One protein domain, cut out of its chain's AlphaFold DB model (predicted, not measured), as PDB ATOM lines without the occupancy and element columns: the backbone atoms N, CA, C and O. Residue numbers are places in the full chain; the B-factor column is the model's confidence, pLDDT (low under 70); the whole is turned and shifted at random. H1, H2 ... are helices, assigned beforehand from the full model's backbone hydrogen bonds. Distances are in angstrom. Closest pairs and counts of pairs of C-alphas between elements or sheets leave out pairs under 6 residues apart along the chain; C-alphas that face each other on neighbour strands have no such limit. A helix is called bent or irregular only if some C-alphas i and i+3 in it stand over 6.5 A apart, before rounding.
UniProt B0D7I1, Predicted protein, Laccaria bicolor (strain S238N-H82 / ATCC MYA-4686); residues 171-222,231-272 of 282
ATOM      1  N   TRP A 171     -34.712  42.785   9.635       84.50
ATOM      2  CA  TRP A 171     -34.344  43.825  10.602       84.50
ATOM      3  C   TRP A 171     -35.439  44.080  11.652       84.50
ATOM      4  O   TRP A 171     -35.115  44.341  12.810       84.50
ATOM      5  N   ALA A 172     -36.720  43.956  11.288       84.50
ATOM      6  CA  ALA A 172     -37.845  44.151  12.201       84.50
ATOM      7  C   ALA A 172     -37.974  42.975  13.185       84.50
ATOM      8  O   ALA A 172     -38.222  43.190  14.371       84.50
ATOM      9  N   VAL A 173     -37.710  41.745  12.724       85.56
ATOM     10  CA  VAL A 173     -37.627  40.553  13.589       85.56
ATOM     11  C   VAL A 173     -36.488  40.696  14.606       85.56
ATOM     12  O   VAL A 173     -36.692  40.470  15.799       85.56
ATOM     13  N   ASN A 174     -35.308  41.148  14.165       87.44
ATOM     14  CA  ASN A 174     -34.161  41.381  15.052       87.44
ATOM     15  C   ASN A 174     -34.420  42.505  16.068       87.44
ATOM     16  O   ASN A 174     -34.022  42.392  17.231       87.44
ATOM     17  N   LEU A 175     -35.113  43.574  15.661       88.62
ATOM     18  CA  LEU A 175     -35.512  44.659  16.559       88.62
ATOM     19  C   LEU A 175     -36.501  44.167  17.626       88.62
ATOM     20  O   LEU A 175     -36.321  44.468  18.805       88.62
ATOM     21  N   LEU A 176     -37.493  43.356  17.242       86.38
ATOM     22  CA  LEU A 176     -38.452  42.756  18.174       86.38
ATOM     23  C   LEU A 176     -37.766  41.799  19.166       86.38
ATOM     24  O   LEU A 176     -38.025  41.866  20.367       86.38
ATOM     25  N   ALA A 177     -36.840  40.958  18.694       86.06
ATOM     26  CA  ALA A 177     -36.027  40.106  19.562       86.06
ATOM     27  C   ALA A 177     -35.179  40.931  20.552       86.06
ATOM     28  O   ALA A 177     -35.107  40.602  21.736       86.06
ATOM     29  N   SER A 178     -34.595  42.042  20.093       87.06
ATOM     30  CA  SER A 178     -33.818  42.962  20.936       87.06
ATOM     31  C   SER A 178     -34.685  43.641  22.003       87.06
ATOM     32  O   SER A 178     -34.270  43.735  23.159       87.06
ATOM     33  N   LEU A 179     -35.907  44.054  21.648       85.00
ATOM     34  CA  LEU A 179     -36.886  44.622  22.580       85.00
ATOM     35  C   LEU A 179     -37.293  43.605  23.662       85.00
ATOM     36  O   LEU A 179     -37.296  43.933  24.847       85.00
ATOM     37  N   ASN A 180     -37.569  42.357  23.270       88.44
ATOM     38  CA  ASN A 180     -37.920  41.280  24.200       88.44
ATOM     39  C   ASN A 180     -36.772  40.963  25.173       88.44
ATOM     40  O   ASN A 180     -37.006  40.796  26.371       88.44
ATOM     41  N   ASN A 181     -35.526  40.949  24.689       88.88
ATOM     42  CA  ASN A 181     -34.340  40.776  25.534       88.88
ATOM     43  C   ASN A 181     -34.167  41.936  26.529       88.88
ATOM     44  O   ASN A 181     -33.858  41.703  27.700       88.88
ATOM     45  N   LEU A 182     -34.411  43.181  26.098       88.06
ATOM     46  CA  LEU A 182     -34.384  44.344  26.985       88.06
ATOM     47  C   LEU A 182     -35.473  44.248  28.066       88.06
ATOM     48  O   LEU A 182     -35.177  44.462  29.241       88.06
ATOM     49  N   GLN A 183     -36.696  43.849  27.702       87.75
ATOM     50  CA  GLN A 183     -37.790  43.648  28.657       87.75
ATOM     51  C   GLN A 183     -37.468  42.551  29.684       87.75
ATOM     52  O   GLN A 183     -37.724  42.729  30.875       87.75
ATOM     53  N   ALA A 184     -36.858  41.440  29.258       88.62
ATOM     54  CA  ALA A 184     -36.393  40.395  30.170       88.62
ATOM     55  C   ALA A 184     -35.314  40.915  31.141       88.62
ATOM     56  O   ALA A 184     -35.360  40.612  32.334       88.62
ATOM     57  N   SER A 185     -34.385  41.749  30.660       86.19
ATOM     58  CA  SER A 185     -33.363  42.392  31.498       86.19
ATOM     59  C   SER A 185     -33.971  43.337  32.546       86.19
ATOM     60  O   SER A 185     -33.607  43.271  33.721       86.19
ATOM     61  N   VAL A 186     -34.966  44.147  32.162       87.12
ATOM     62  CA  VAL A 186     -35.719  45.017  33.088       87.12
ATOM     63  C   VAL A 186     -36.435  44.195  34.166       87.12
ATOM     64  O   VAL A 186     -36.337  44.518  35.351       87.12
ATOM     65  N   ASN A 187     -37.088  43.092  33.789       88.94
ATOM     66  CA  ASN A 187     -37.764  42.208  34.743       88.94
ATOM     67  C   ASN A 187     -36.775  41.570  35.743       88.94
ATOM     68  O   ASN A 187     -37.072  41.479  36.936       88.94
ATOM     69  N   ASN A 188     -35.581  41.175  35.283       89.12
ATOM     70  CA  ASN A 188     -34.524  40.634  36.143       89.12
ATOM     71  C   ASN A 188     -33.981  41.684  37.128       89.12
ATOM     72  O   ASN A 188     -33.765  41.371  38.302       89.12
ATOM     73  N   LEU A 189     -33.800  42.934  36.684       87.62
ATOM     74  CA  LEU A 189     -33.418  44.041  37.567       87.62
ATOM     75  C   LEU A 189     -34.481  44.281  38.647       87.62
ATOM     76  O   LEU A 189     -34.131  44.363  39.823       87.62
ATOM     77  N   GLN A 190     -35.768  44.293  38.284       85.62
ATOM     78  CA  GLN A 190     -36.861  44.442  39.252       85.62
ATOM     79  C   GLN A 190     -36.876  43.315  40.300       85.62
ATOM     80  O   GLN A 190     -37.075  43.575  41.487       85.62
ATOM     81  N   ALA A 191     -36.623  42.067  39.893       88.25
ATOM     82  CA  ALA A 191     -36.504  40.948  40.828       88.25
ATOM     83  C   ALA A 191     -35.316  41.125  41.798       88.25
ATOM     84  O   ALA A 191     -35.449  40.852  42.991       88.25
ATOM     85  N   SER A 192     -34.180  41.636  41.310       85.06
ATOM     86  CA  SER A 192     -33.013  41.954  42.146       85.06
ATOM     87  C   SER A 192     -33.317  43.046  43.182       85.06
ATOM     88  O   SER A 192     -32.982  42.892  44.356       85.06
ATOM     89  N   VAL A 193     -34.037  44.103  42.786       84.06
ATOM     90  CA  VAL A 193     -34.496  45.174  43.693       84.06
ATOM     91  C   VAL A 193     -35.391  44.624  44.803       84.06
ATOM     92  O   VAL A 193     -35.173  44.922  45.977       84.06
ATOM     93  N   ASN A 194     -36.350  43.763  44.457       86.12
ATOM     94  CA  ASN A 194     -37.248  43.152  45.439       86.12
ATOM     95  C   ASN A 194     -36.477  42.282  46.458       86.12
ATOM     96  O   ASN A 194     -36.787  42.306  47.651       86.12
ATOM     97  N   ASN A 195     -35.444  41.559  46.012       87.38
ATOM     98  CA  ASN A 195     -34.573  40.768  46.890       87.38
ATOM     99  C   ASN A 195     -33.732  41.650  47.832       87.38
ATOM    100  O   ASN A 195     -33.602  41.330  49.015       87.38
ATOM    101  N   LEU A 196     -33.195  42.772  47.339       84.19
ATOM    102  CA  LEU A 196     -32.476  43.745  48.170       84.19
ATOM    103  C   LEU A 196     -33.396  44.348  49.241       84.19
ATOM    104  O   LEU A 196     -33.022  44.372  50.414       84.19
ATOM    105  N   GLN A 197     -34.625  44.731  48.882       82.94
ATOM    106  CA  GLN A 197     -35.608  45.245  49.841       82.94
ATOM    107  C   GLN A 197     -35.938  44.223  50.944       82.94
ATOM    108  O   GLN A 197     -36.038  44.587  52.118       82.94
ATOM    109  N   ALA A 198     -36.067  42.938  50.598       85.38
ATOM    110  CA  ALA A 198     -36.260  41.875  51.585       85.38
ATOM    111  C   ALA A 198     -35.048  41.729  52.527       85.38
ATOM    112  O   ALA A 198     -35.225  41.547  53.733       85.38
ATOM    113  N   SER A 199     -33.824  41.866  52.006       82.06
ATOM    114  CA  SER A 199     -32.593  41.857  52.810       82.06
ATOM    115  C   SER A 199     -32.540  43.025  53.804       82.06
ATOM    116  O   SER A 199     -32.292  42.812  54.992       82.06
ATOM    117  N   VAL A 200     -32.870  44.245  53.360       80.06
ATOM    118  CA  VAL A 200     -32.956  45.439  54.224       80.06
ATOM    119  C   VAL A 200     -33.982  45.241  55.346       80.06
ATOM    120  O   VAL A 200     -33.686  45.511  56.510       80.06
ATOM    121  N   ASN A 201     -35.159  44.691  55.032       82.62
ATOM    122  CA  ASN A 201     -36.190  44.406  56.036       82.62
ATOM    123  C   ASN A 201     -35.708  43.386  57.090       82.62
ATOM    124  O   ASN A 201     -35.972  43.558  58.282       82.62
ATOM    125  N   ASN A 202     -34.961  42.357  56.673       85.25
ATOM    126  CA  ASN A 202     -34.369  41.375  57.584       85.25
ATOM    127  C   ASN A 202     -33.301  42.005  58.493       85.25
ATOM    128  O   ASN A 202     -33.303  41.750  59.697       85.25
ATOM    129  N   LEU A 203     -32.435  42.871  57.953       82.62
ATOM    130  CA  LEU A 203     -31.442  43.612  58.740       82.62
ATOM    131  C   LEU A 203     -32.104  44.534  59.774       82.62
ATOM    132  O   LEU A 203     -31.675  44.565  60.929       82.62
ATOM    133  N   GLN A 204     -33.190  45.221  59.408       79.31
ATOM    134  CA  GLN A 204     -33.957  46.049  60.343       79.31
ATOM    135  C   GLN A 204     -34.582  45.212  61.472       79.31
ATOM    136  O   GLN A 204     -34.544  45.617  62.636       79.31
ATOM    137  N   ALA A 205     -35.117  44.026  61.167       82.50
ATOM    138  CA  ALA A 205     -35.625  43.107  62.185       82.50
ATOM    139  C   ALA A 205     -34.510  42.621  63.133       82.50
ATOM    140  O   ALA A 205     -34.698  42.599  64.352       82.50
ATOM    141  N   SER A 206     -33.324  42.300  62.601       82.06
ATOM    142  CA  SER A 206     -32.143  41.953  63.403       82.06
ATOM    143  C   SER A 206     -31.689  43.102  64.311       82.06
ATOM    144  O   SER A 206     -31.381  42.860  65.479       82.06
ATOM    145  N   LEU A 207     -31.705  44.346  63.820       78.69
ATOM    146  CA  LEU A 207     -31.385  45.534  64.616       78.69
ATOM    147  C   LEU A 207     -32.379  45.728  65.771       78.69
ATOM    148  O   LEU A 207     -31.960  45.945  66.908       78.69
ATOM    149  N   ASN A 208     -33.679  45.595  65.503       80.56
ATOM    150  CA  ASN A 208     -34.723  45.712  66.525       80.56
ATOM    151  C   ASN A 208     -34.563  44.631  67.614       80.56
ATOM    152  O   ASN A 208     -34.686  44.923  68.804       80.56
ATOM    153  N   ASN A 209     -34.223  43.396  67.224       83.06
ATOM    154  CA  ASN A 209     -33.936  42.311  68.166       83.06
ATOM    155  C   ASN A 209     -32.701  42.613  69.030       83.06
ATOM    156  O   ASN A 209     -32.758  42.439  70.246       83.06
ATOM    157  N   LEU A 210     -31.615  43.127  68.438       79.50
ATOM    158  CA  LEU A 210     -30.419  43.555  69.176       79.50
ATOM    159  C   LEU A 210     -30.726  44.685  70.169       79.50
ATOM    160  O   LEU A 210     -30.266  44.630  71.310       79.50
ATOM    161  N   GLN A 211     -31.535  45.673  69.776       76.25
ATOM    162  CA  GLN A 211     -31.984  46.747  70.670       76.25
ATOM    163  C   GLN A 211     -32.811  46.203  71.843       76.25
ATOM    164  O   GLN A 211     -32.568  46.588  72.987       76.25
ATOM    165  N   ALA A 212     -33.733  45.267  71.595       78.44
ATOM    166  CA  ALA A 212     -34.511  44.616  72.649       78.44
ATOM    167  C   ALA A 212     -33.623  43.789  73.601       78.44
ATOM    168  O   ALA A 212     -33.787  43.860  74.822       78.44
ATOM    169  N   THR A 213     -32.638  43.051  73.076       80.19
ATOM    170  CA  THR A 213     -31.649  42.333  73.898       80.19
ATOM    171  C   THR A 213     -30.824  43.300  74.747       80.19
ATOM    172  O   THR A 213     -30.683  43.077  75.949       80.19
ATOM    173  N   LEU A 214     -30.330  44.396  74.165       76.75
ATOM    174  CA  LEU A 214     -29.539  45.403  74.874       76.75
ATOM    175  C   LEU A 214     -30.362  46.136  75.941       76.75
ATOM    176  O   LEU A 214     -29.848  46.383  77.027       76.75
ATOM    177  N   HIS A 215     -31.643  46.410  75.690       78.12
ATOM    178  CA  HIS A 215     -32.566  46.944  76.693       78.12
ATOM    179  C   HIS A 215     -32.761  45.968  77.865       78.12
ATOM    180  O   HIS A 215     -32.664  46.367  79.025       78.12
ATOM    181  N   ASN A 216     -32.959  44.677  77.585       77.62
ATOM    182  CA  ASN A 216     -33.137  43.657  78.623       77.62
ATOM    183  C   ASN A 216     -31.861  43.435  79.457       77.62
ATOM    184  O   ASN A 216     -31.941  43.300  80.677       77.62
ATOM    185  N   VAL A 217     -30.680  43.452  78.827       78.88
ATOM    186  CA  VAL A 217     -29.384  43.398  79.531       78.88
ATOM    187  C   VAL A 217     -29.123  44.698  80.300       78.88
ATOM    188  O   VAL A 217     -28.675  44.646  81.443       78.88
ATOM    189  N   GLY A 218     -29.464  45.853  79.726       63.12
ATOM    190  CA  GLY A 218     -29.339  47.167  80.356       63.12
ATOM    191  C   GLY A 218     -30.191  47.294  81.617       63.12
ATOM    192  O   GLY A 218     -29.677  47.692  82.656       63.12
ATOM    193  N   LEU A 219     -31.454  46.857  81.587       55.28
ATOM    194  CA  LEU A 219     -32.291  46.783  82.791       55.28
ATOM    195  C   LEU A 219     -31.756  45.781  83.833       55.28
ATOM    196  O   LEU A 219     -31.991  45.968  85.025       55.28
ATOM    197  N   GLY A 220     -31.006  44.759  83.411       53.22
ATOM    198  CA  GLY A 220     -30.310  43.829  84.306       53.22
ATOM    199  C   GLY A 220     -28.963  44.329  84.853       53.22
ATOM    200  O   GLY A 220     -28.481  43.776  85.839       53.22
ATOM    201  N   GLN A 221     -28.342  45.344  84.237       53.34
ATOM    202  CA  GLN A 221     -26.984  45.820  84.565       53.34
ATOM    203  C   GLN A 221     -26.851  47.352  84.679       53.34
ATOM    204  O   GLN A 221     -25.741  47.892  84.634       53.34
ATOM    205  N   MET A 222     -27.959  48.064  84.908       46.31
ATOM    206  CA  MET A 222     -27.999  49.492  85.256       46.31
ATOM    207  C   MET A 222     -27.459  49.757  86.675       46.31
ATOM    208  O   MET A 222     -28.140  50.281  87.555       46.31
ATOM    209  N   MET A 231     -21.900  53.741  67.525       49.03
ATOM    210  CA  MET A 231     -22.428  52.836  66.481       49.03
ATOM    211  C   MET A 231     -23.650  53.371  65.703       49.03
ATOM    212  O   MET A 231     -24.069  52.753  64.730       49.03
ATOM    213  N   GLY A 232     -24.226  54.515  66.093       51.62
ATOM    214  CA  GLY A 232     -25.406  55.077  65.418       51.62
ATOM    215  C   GLY A 232     -25.120  55.679  64.037       51.62
ATOM    216  O   GLY A 232     -25.956  55.591  63.142       51.62
ATOM    217  N   ASN A 233     -23.934  56.267  63.841       47.72
ATOM    218  CA  ASN A 233     -23.661  57.081  62.652       47.72
ATOM    219  C   ASN A 233     -23.273  56.251  61.421       47.72
ATOM    220  O   ASN A 233     -23.668  56.606  60.313       47.72
ATOM    221  N   GLU A 234     -22.551  55.136  61.584       48.59
ATOM    222  CA  GLU A 234     -22.197  54.288  60.435       48.59
ATOM    223  C   GLU A 234     -23.409  53.513  59.901       48.59
ATOM    224  O   GLU A 234     -23.593  53.427  58.689       48.59
ATOM    225  N   LEU A 235     -24.307  53.044  60.778       54.53
ATOM    226  CA  LEU A 235     -25.543  52.370  60.358       54.53
ATOM    227  C   LEU A 235     -26.496  53.306  59.590       54.53
ATOM    228  O   LEU A 235     -27.154  52.886  58.634       54.53
ATOM    229  N   LEU A 236     -26.540  54.585  59.979       56.81
ATOM    230  CA  LEU A 236     -27.245  55.630  59.231       56.81
ATOM    231  C   LEU A 236     -26.614  55.874  57.857       56.81
ATOM    232  O   LEU A 236     -27.341  56.083  56.891       56.81
ATOM    233  N   LEU A 237     -25.283  55.805  57.743       54.91
ATOM    234  CA  LEU A 237     -24.597  55.959  56.459       54.91
ATOM    235  C   LEU A 237     -24.915  54.815  55.486       54.91
ATOM    236  O   LEU A 237     -25.191  55.085  54.320       54.91
ATOM    237  N   PHE A 238     -24.920  53.562  55.955       55.69
ATOM    238  CA  PHE A 238     -25.280  52.409  55.118       55.69
ATOM    239  C   PHE A 238     -26.741  52.468  54.658       55.69
ATOM    240  O   PHE A 238     -27.014  52.343  53.466       55.69
ATOM    241  N   THR A 239     -27.678  52.756  55.569       60.09
ATOM    242  CA  THR A 239     -29.101  52.881  55.205       60.09
ATOM    243  C   THR A 239     -29.373  54.058  54.262       60.09
ATOM    244  O   THR A 239     -30.172  53.914  53.339       60.09
ATOM    245  N   LEU A 240     -28.673  55.191  54.409       58.69
ATOM    246  CA  LEU A 240     -28.738  56.301  53.448       58.69
ATOM    247  C   LEU A 240     -28.130  55.949  52.083       58.69
ATOM    248  O   LEU A 240     -28.695  56.341  51.065       58.69
ATOM    249  N   ALA A 241     -27.011  55.219  52.042       62.19
ATOM    250  CA  ALA A 241     -26.371  54.812  50.791       62.19
ATOM    251  C   ALA A 241     -27.254  53.847  49.982       62.19
ATOM    252  O   ALA A 241     -27.443  54.050  48.781       62.19
ATOM    253  N   ASP A 242     -27.858  52.852  50.635       65.25
ATOM    254  CA  ASP A 242     -28.779  51.915  49.982       65.25
ATOM    255  C   ASP A 242     -30.074  52.607  49.526       65.25
ATOM    256  O   ASP A 242     -30.555  52.359  48.417       65.25
ATOM    257  N   TYR A 243     -30.598  53.550  50.316       65.56
ATOM    258  CA  TYR A 243     -31.770  54.351  49.944       65.56
ATOM    259  C   TYR A 243     -31.491  55.296  48.758       65.56
ATOM    260  O   TYR A 243     -32.314  55.424  47.850       65.56
ATOM    261  N   LEU A 244     -30.303  55.912  48.707       66.44
ATOM    262  CA  LEU A 244     -29.849  56.707  47.560       66.44
ATOM    263  C   LEU A 244     -29.667  55.851  46.302       66.44
ATOM    264  O   LEU A 244     -30.086  56.274  45.224       66.44
ATOM    265  N   ASN A 245     -29.106  54.644  46.430       70.56
ATOM    266  CA  ASN A 245     -28.991  53.692  45.323       70.56
ATOM    267  C   ASN A 245     -30.368  53.255  44.797       70.56
ATOM    268  O   ASN A 245     -30.551  53.171  43.582       70.56
ATOM    269  N   PHE A 246     -31.347  53.034  45.680       71.56
ATOM    270  CA  PHE A 246     -32.727  52.720  45.294       71.56
ATOM    271  C   PHE A 246     -33.371  53.864  44.492       71.56
ATOM    272  O   PHE A 246     -33.875  53.633  43.393       71.56
ATOM    273  N   ILE A 247     -33.281  55.107  44.986       70.50
ATOM    274  CA  ILE A 247     -33.809  56.297  44.292       70.50
ATOM    275  C   ILE A 247     -33.116  56.506  42.938       70.50
ATOM    276  O   ILE A 247     -33.785  56.783  41.940       70.50
ATOM    277  N   LEU A 248     -31.789  56.354  42.877       69.88
ATOM    278  CA  LEU A 248     -31.034  56.438  41.624       69.88
ATOM    279  C   LEU A 248     -31.491  55.377  40.620       69.88
ATOM    280  O   LEU A 248     -31.674  55.697  39.445       69.88
ATOM    281  N   LEU A 249     -31.712  54.140  41.067       74.06
ATOM    282  CA  LEU A 249     -32.138  53.049  40.197       74.06
ATOM    283  C   LEU A 249     -33.571  53.244  39.677       74.06
ATOM    284  O   LEU A 249     -33.792  53.052  38.481       74.06
ATOM    285  N   GLU A 250     -34.515  53.699  40.512       77.62
ATOM    286  CA  GLU A 250     -35.850  54.111  40.048       77.62
ATOM    287  C   GLU A 250     -35.758  55.237  39.014       77.62
ATOM    288  O   GLU A 250     -36.314  55.122  37.921       77.62
ATOM    289  N   HIS A 251     -35.011  56.307  39.307       72.31
ATOM    290  CA  HIS A 251     -34.855  57.429  38.380       72.31
ATOM    291  C   HIS A 251     -34.226  57.006  37.048       72.31
ATOM    292  O   HIS A 251     -34.652  57.492  35.995       72.31
ATOM    293  N   VAL A 252     -33.250  56.094  37.067       72.06
ATOM    294  CA  VAL A 252     -32.628  55.533  35.859       72.06
ATOM    295  C   VAL A 252     -33.619  54.658  35.087       72.06
ATOM    296  O   VAL A 252     -33.744  54.842  33.876       72.06
ATOM    297  N   LEU A 253     -34.373  53.776  35.751       70.56
ATOM    298  CA  LEU A 253     -35.382  52.919  35.110       70.56
ATOM    299  C   LEU A 253     -36.524  53.737  34.490       70.56
ATOM    300  O   LEU A 253     -36.856  53.540  33.320       70.56
ATOM    301  N   VAL A 254     -37.075  54.708  35.224       75.81
ATOM    302  CA  VAL A 254     -38.126  55.617  34.733       75.81
ATOM    303  C   VAL A 254     -37.609  56.478  33.576       75.81
ATOM    304  O   VAL A 254     -38.310  56.666  32.577       75.81
ATOM    305  N   SER A 255     -36.367  56.967  33.655       73.44
ATOM    306  CA  SER A 255     -35.751  57.735  32.565       73.44
ATOM    307  C   SER A 255     -35.510  56.875  31.324       73.44
ATOM    308  O   SER A 255     -35.832  57.312  30.219       73.44
ATOM    309  N   ALA A 256     -35.015  55.645  31.491       66.50
ATOM    310  CA  ALA A 256     -34.814  54.692  30.405       66.50
ATOM    311  C   ALA A 256     -36.145  54.327  29.730       66.50
ATOM    312  O   ALA A 256     -36.263  54.459  28.512       66.50
ATOM    313  N   ALA A 257     -37.180  53.991  30.506       69.88
ATOM    314  CA  ALA A 257     -38.526  53.731  29.993       69.88
ATOM    315  C   ALA A 257     -39.091  54.940  29.219       69.88
ATOM    316  O   ALA A 257     -39.647  54.781  28.134       69.88
ATOM    317  N   LYS A 258     -38.875  56.168  29.712       78.56
ATOM    318  CA  LYS A 258     -39.302  57.414  29.044       78.56
ATOM    319  C   LYS A 258     -38.472  57.772  27.802       78.56
ATOM    320  O   LYS A 258     -38.932  58.542  26.954       78.56
ATOM    321  N   VAL A 259     -37.248  57.259  27.674       76.38
ATOM    322  CA  VAL A 259     -36.444  57.352  26.443       76.38
ATOM    323  C   VAL A 259     -36.915  56.313  25.424       76.38
ATOM    324  O   VAL A 259     -37.195  56.687  24.289       76.38
ATOM    325  N   VAL A 260     -37.099  55.054  25.836       75.06
ATOM    326  CA  VAL A 260     -37.623  53.971  24.982       75.06
ATOM    327  C   VAL A 260     -39.024  54.307  24.459       75.06
ATOM    328  O   VAL A 260     -39.265  54.191  23.260       75.06
ATOM    329  N   GLY A 261     -39.917  54.819  25.311       80.00
ATOM    330  CA  GLY A 261     -41.255  55.265  24.913       80.00
ATOM    331  C   GLY A 261     -41.224  56.373  23.854       80.00
ATOM    332  O   GLY A 261     -41.877  56.247  22.825       80.00
ATOM    333  N   ARG A 262     -40.393  57.410  24.039       79.44
ATOM    334  CA  ARG A 262     -40.228  58.486  23.038       79.44
ATOM    335  C   ARG A 262     -39.550  58.015  21.747       79.44
ATOM    336  O   ARG A 262     -39.774  58.609  20.694       79.44
ATOM    337  N   LEU A 263     -38.719  56.974  21.807       70.31
ATOM    338  CA  LEU A 263     -38.131  56.355  20.620       70.31
ATOM    339  C   LEU A 263     -39.198  55.587  19.823       70.31
ATOM    340  O   LEU A 263     -39.309  55.789  18.617       70.31
ATOM    341  N   LEU A 264     -40.020  54.781  20.500       72.19
ATOM    342  CA  LEU A 264     -41.165  54.073  19.910       72.19
ATOM    343  C   LEU A 264     -42.193  55.042  19.310       72.19
ATOM    344  O   LEU A 264     -42.645  54.839  18.183       72.19
ATOM    345  N   GLU A 265     -42.510  56.126  20.019       81.38
ATOM    346  CA  GLU A 265     -43.401  57.188  19.547       81.38
ATOM    347  C   GLU A 265     -42.861  57.823  18.258       81.38
ATOM    348  O   GLU A 265     -43.562  57.840  17.252       81.38
ATOM    349  N   ARG A 266     -41.579  58.221  18.216       75.69
ATOM    350  CA  ARG A 266     -40.939  58.764  16.999       75.69
ATOM    351  C   ARG A 266     -40.889  57.779  15.831       75.69
ATOM    352  O   ARG A 266     -41.049  58.198  14.686       75.69
ATOM    353  N   LEU A 267     -40.660  56.492  16.092       69.94
ATOM    354  CA  LEU A 267     -40.701  55.452  15.057       69.94
ATOM    355  C   LEU A 267     -42.121  55.303  14.480       69.94
ATOM    356  O   LEU A 267     -42.279  55.203  13.264       69.94
ATOM    357  N   THR A 268     -43.144  55.381  15.333       73.88
ATOM    358  CA  THR A 268     -44.565  55.329  14.943       73.88
ATOM    359  C   THR A 268     -44.994  56.588  14.174       73.88
ATOM    360  O   THR A 268     -45.665  56.506  13.144       73.88
ATOM    361  N   ASP A 269     -44.545  57.763  14.617       76.62
ATOM    362  CA  ASP A 269     -44.782  59.056  13.967       76.62
ATOM    363  C   ASP A 269     -44.149  59.135  12.572       76.62
ATOM    364  O   ASP A 269     -44.758  59.647  11.633       76.62
ATOM    365  N   ASN A 270     -42.929  58.617  12.413       71.94
ATOM    366  CA  ASN A 270     -42.261  58.577  11.114       71.94
ATOM    367  C   ASN A 270     -42.942  57.584  10.161       71.94
ATOM    368  O   ASN A 270     -43.127  57.910   8.987       71.94
ATOM    369  N   ALA A 271     -43.381  56.422  10.661       67.75
ATOM    370  CA  ALA A 271     -44.159  55.469   9.871       67.75
ATOM    371  C   ALA A 271     -45.489  56.078   9.385       67.75
ATOM    372  O   ALA A 271     -45.819  55.988   8.204       67.75
ATOM    373  N   THR A 272     -46.232  56.764  10.259       70.88
ATOM    374  CA  THR A 272     -47.528  57.374   9.899       70.88
ATOM    375  C   THR A 272     -47.402  58.619   9.015       70.88
ATOM    376  O   THR A 272     -48.255  58.838   8.152       70.88
TER     377      THR A 272
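This is residues 171 to 222 and 231 to 272 of the 282 residues of the protein "Predicted protein" of Laccaria bicolor (strain S238N-H82 / ATCC MYA-4686) (UniProt B0D7I1). Two long helices, H1 and H2, run side by side in opposite ways and cross at a shallow angle, making a slender, loosely paired rod. They come nearest each other around Val 193 and Phe 246; residues 208 to 222 stick out at one end of the rod, while at the other the free-standing residues 171 to 178 and 180 to 185 of H1 spread away from residues 261 to 272 of H2. The printed part has 94 residues with two named helices, H1 then H2, and no named strand; its class is all helix. It is extended, with a radius of gyration of the C-alphas of 22.4 A and spans of 78 by 20 by 16 A.

Find C-alpha 171 at (-34.344, 43.825, 10.602); from there H1, residues 171 to 221, runs 74.4 A to C-alpha 221 at (-26.984, 45.820, 84.565). After the cut, H2, residues 231 to 272, runs 62.1 A to C-alpha 272 at (-47.528, 57.374, 9.899). H2 is neither bent nor irregular, but only just: C-alphas 231 and 234 are 6.2 A apart.

Look at the C-alphas of Val 193 and Phe 246, the closest of the two helices, 7.9 A apart. H1 and H2 are close but not clearly touching, with 1 pair of C-alphas within 8 A. They run opposite ways at a shallow tilt of 18 degrees. In H1 every O i to N i+4 pair is within hydrogen-bond range; in H2, 37 of 38 are.

The C-alphas of Gln 221 and Thr 272, the two farthest apart, are 78.3 A from each other. Residues 223 to 230 are not printed, and across this cut C-alphas 222 and 231 are 19.9 A apart. In the B-factor column you will find a mean pLDDT of the printed part of 75.2, with 24 residues under 70, among them residues 218 to 222 and 231 to 244.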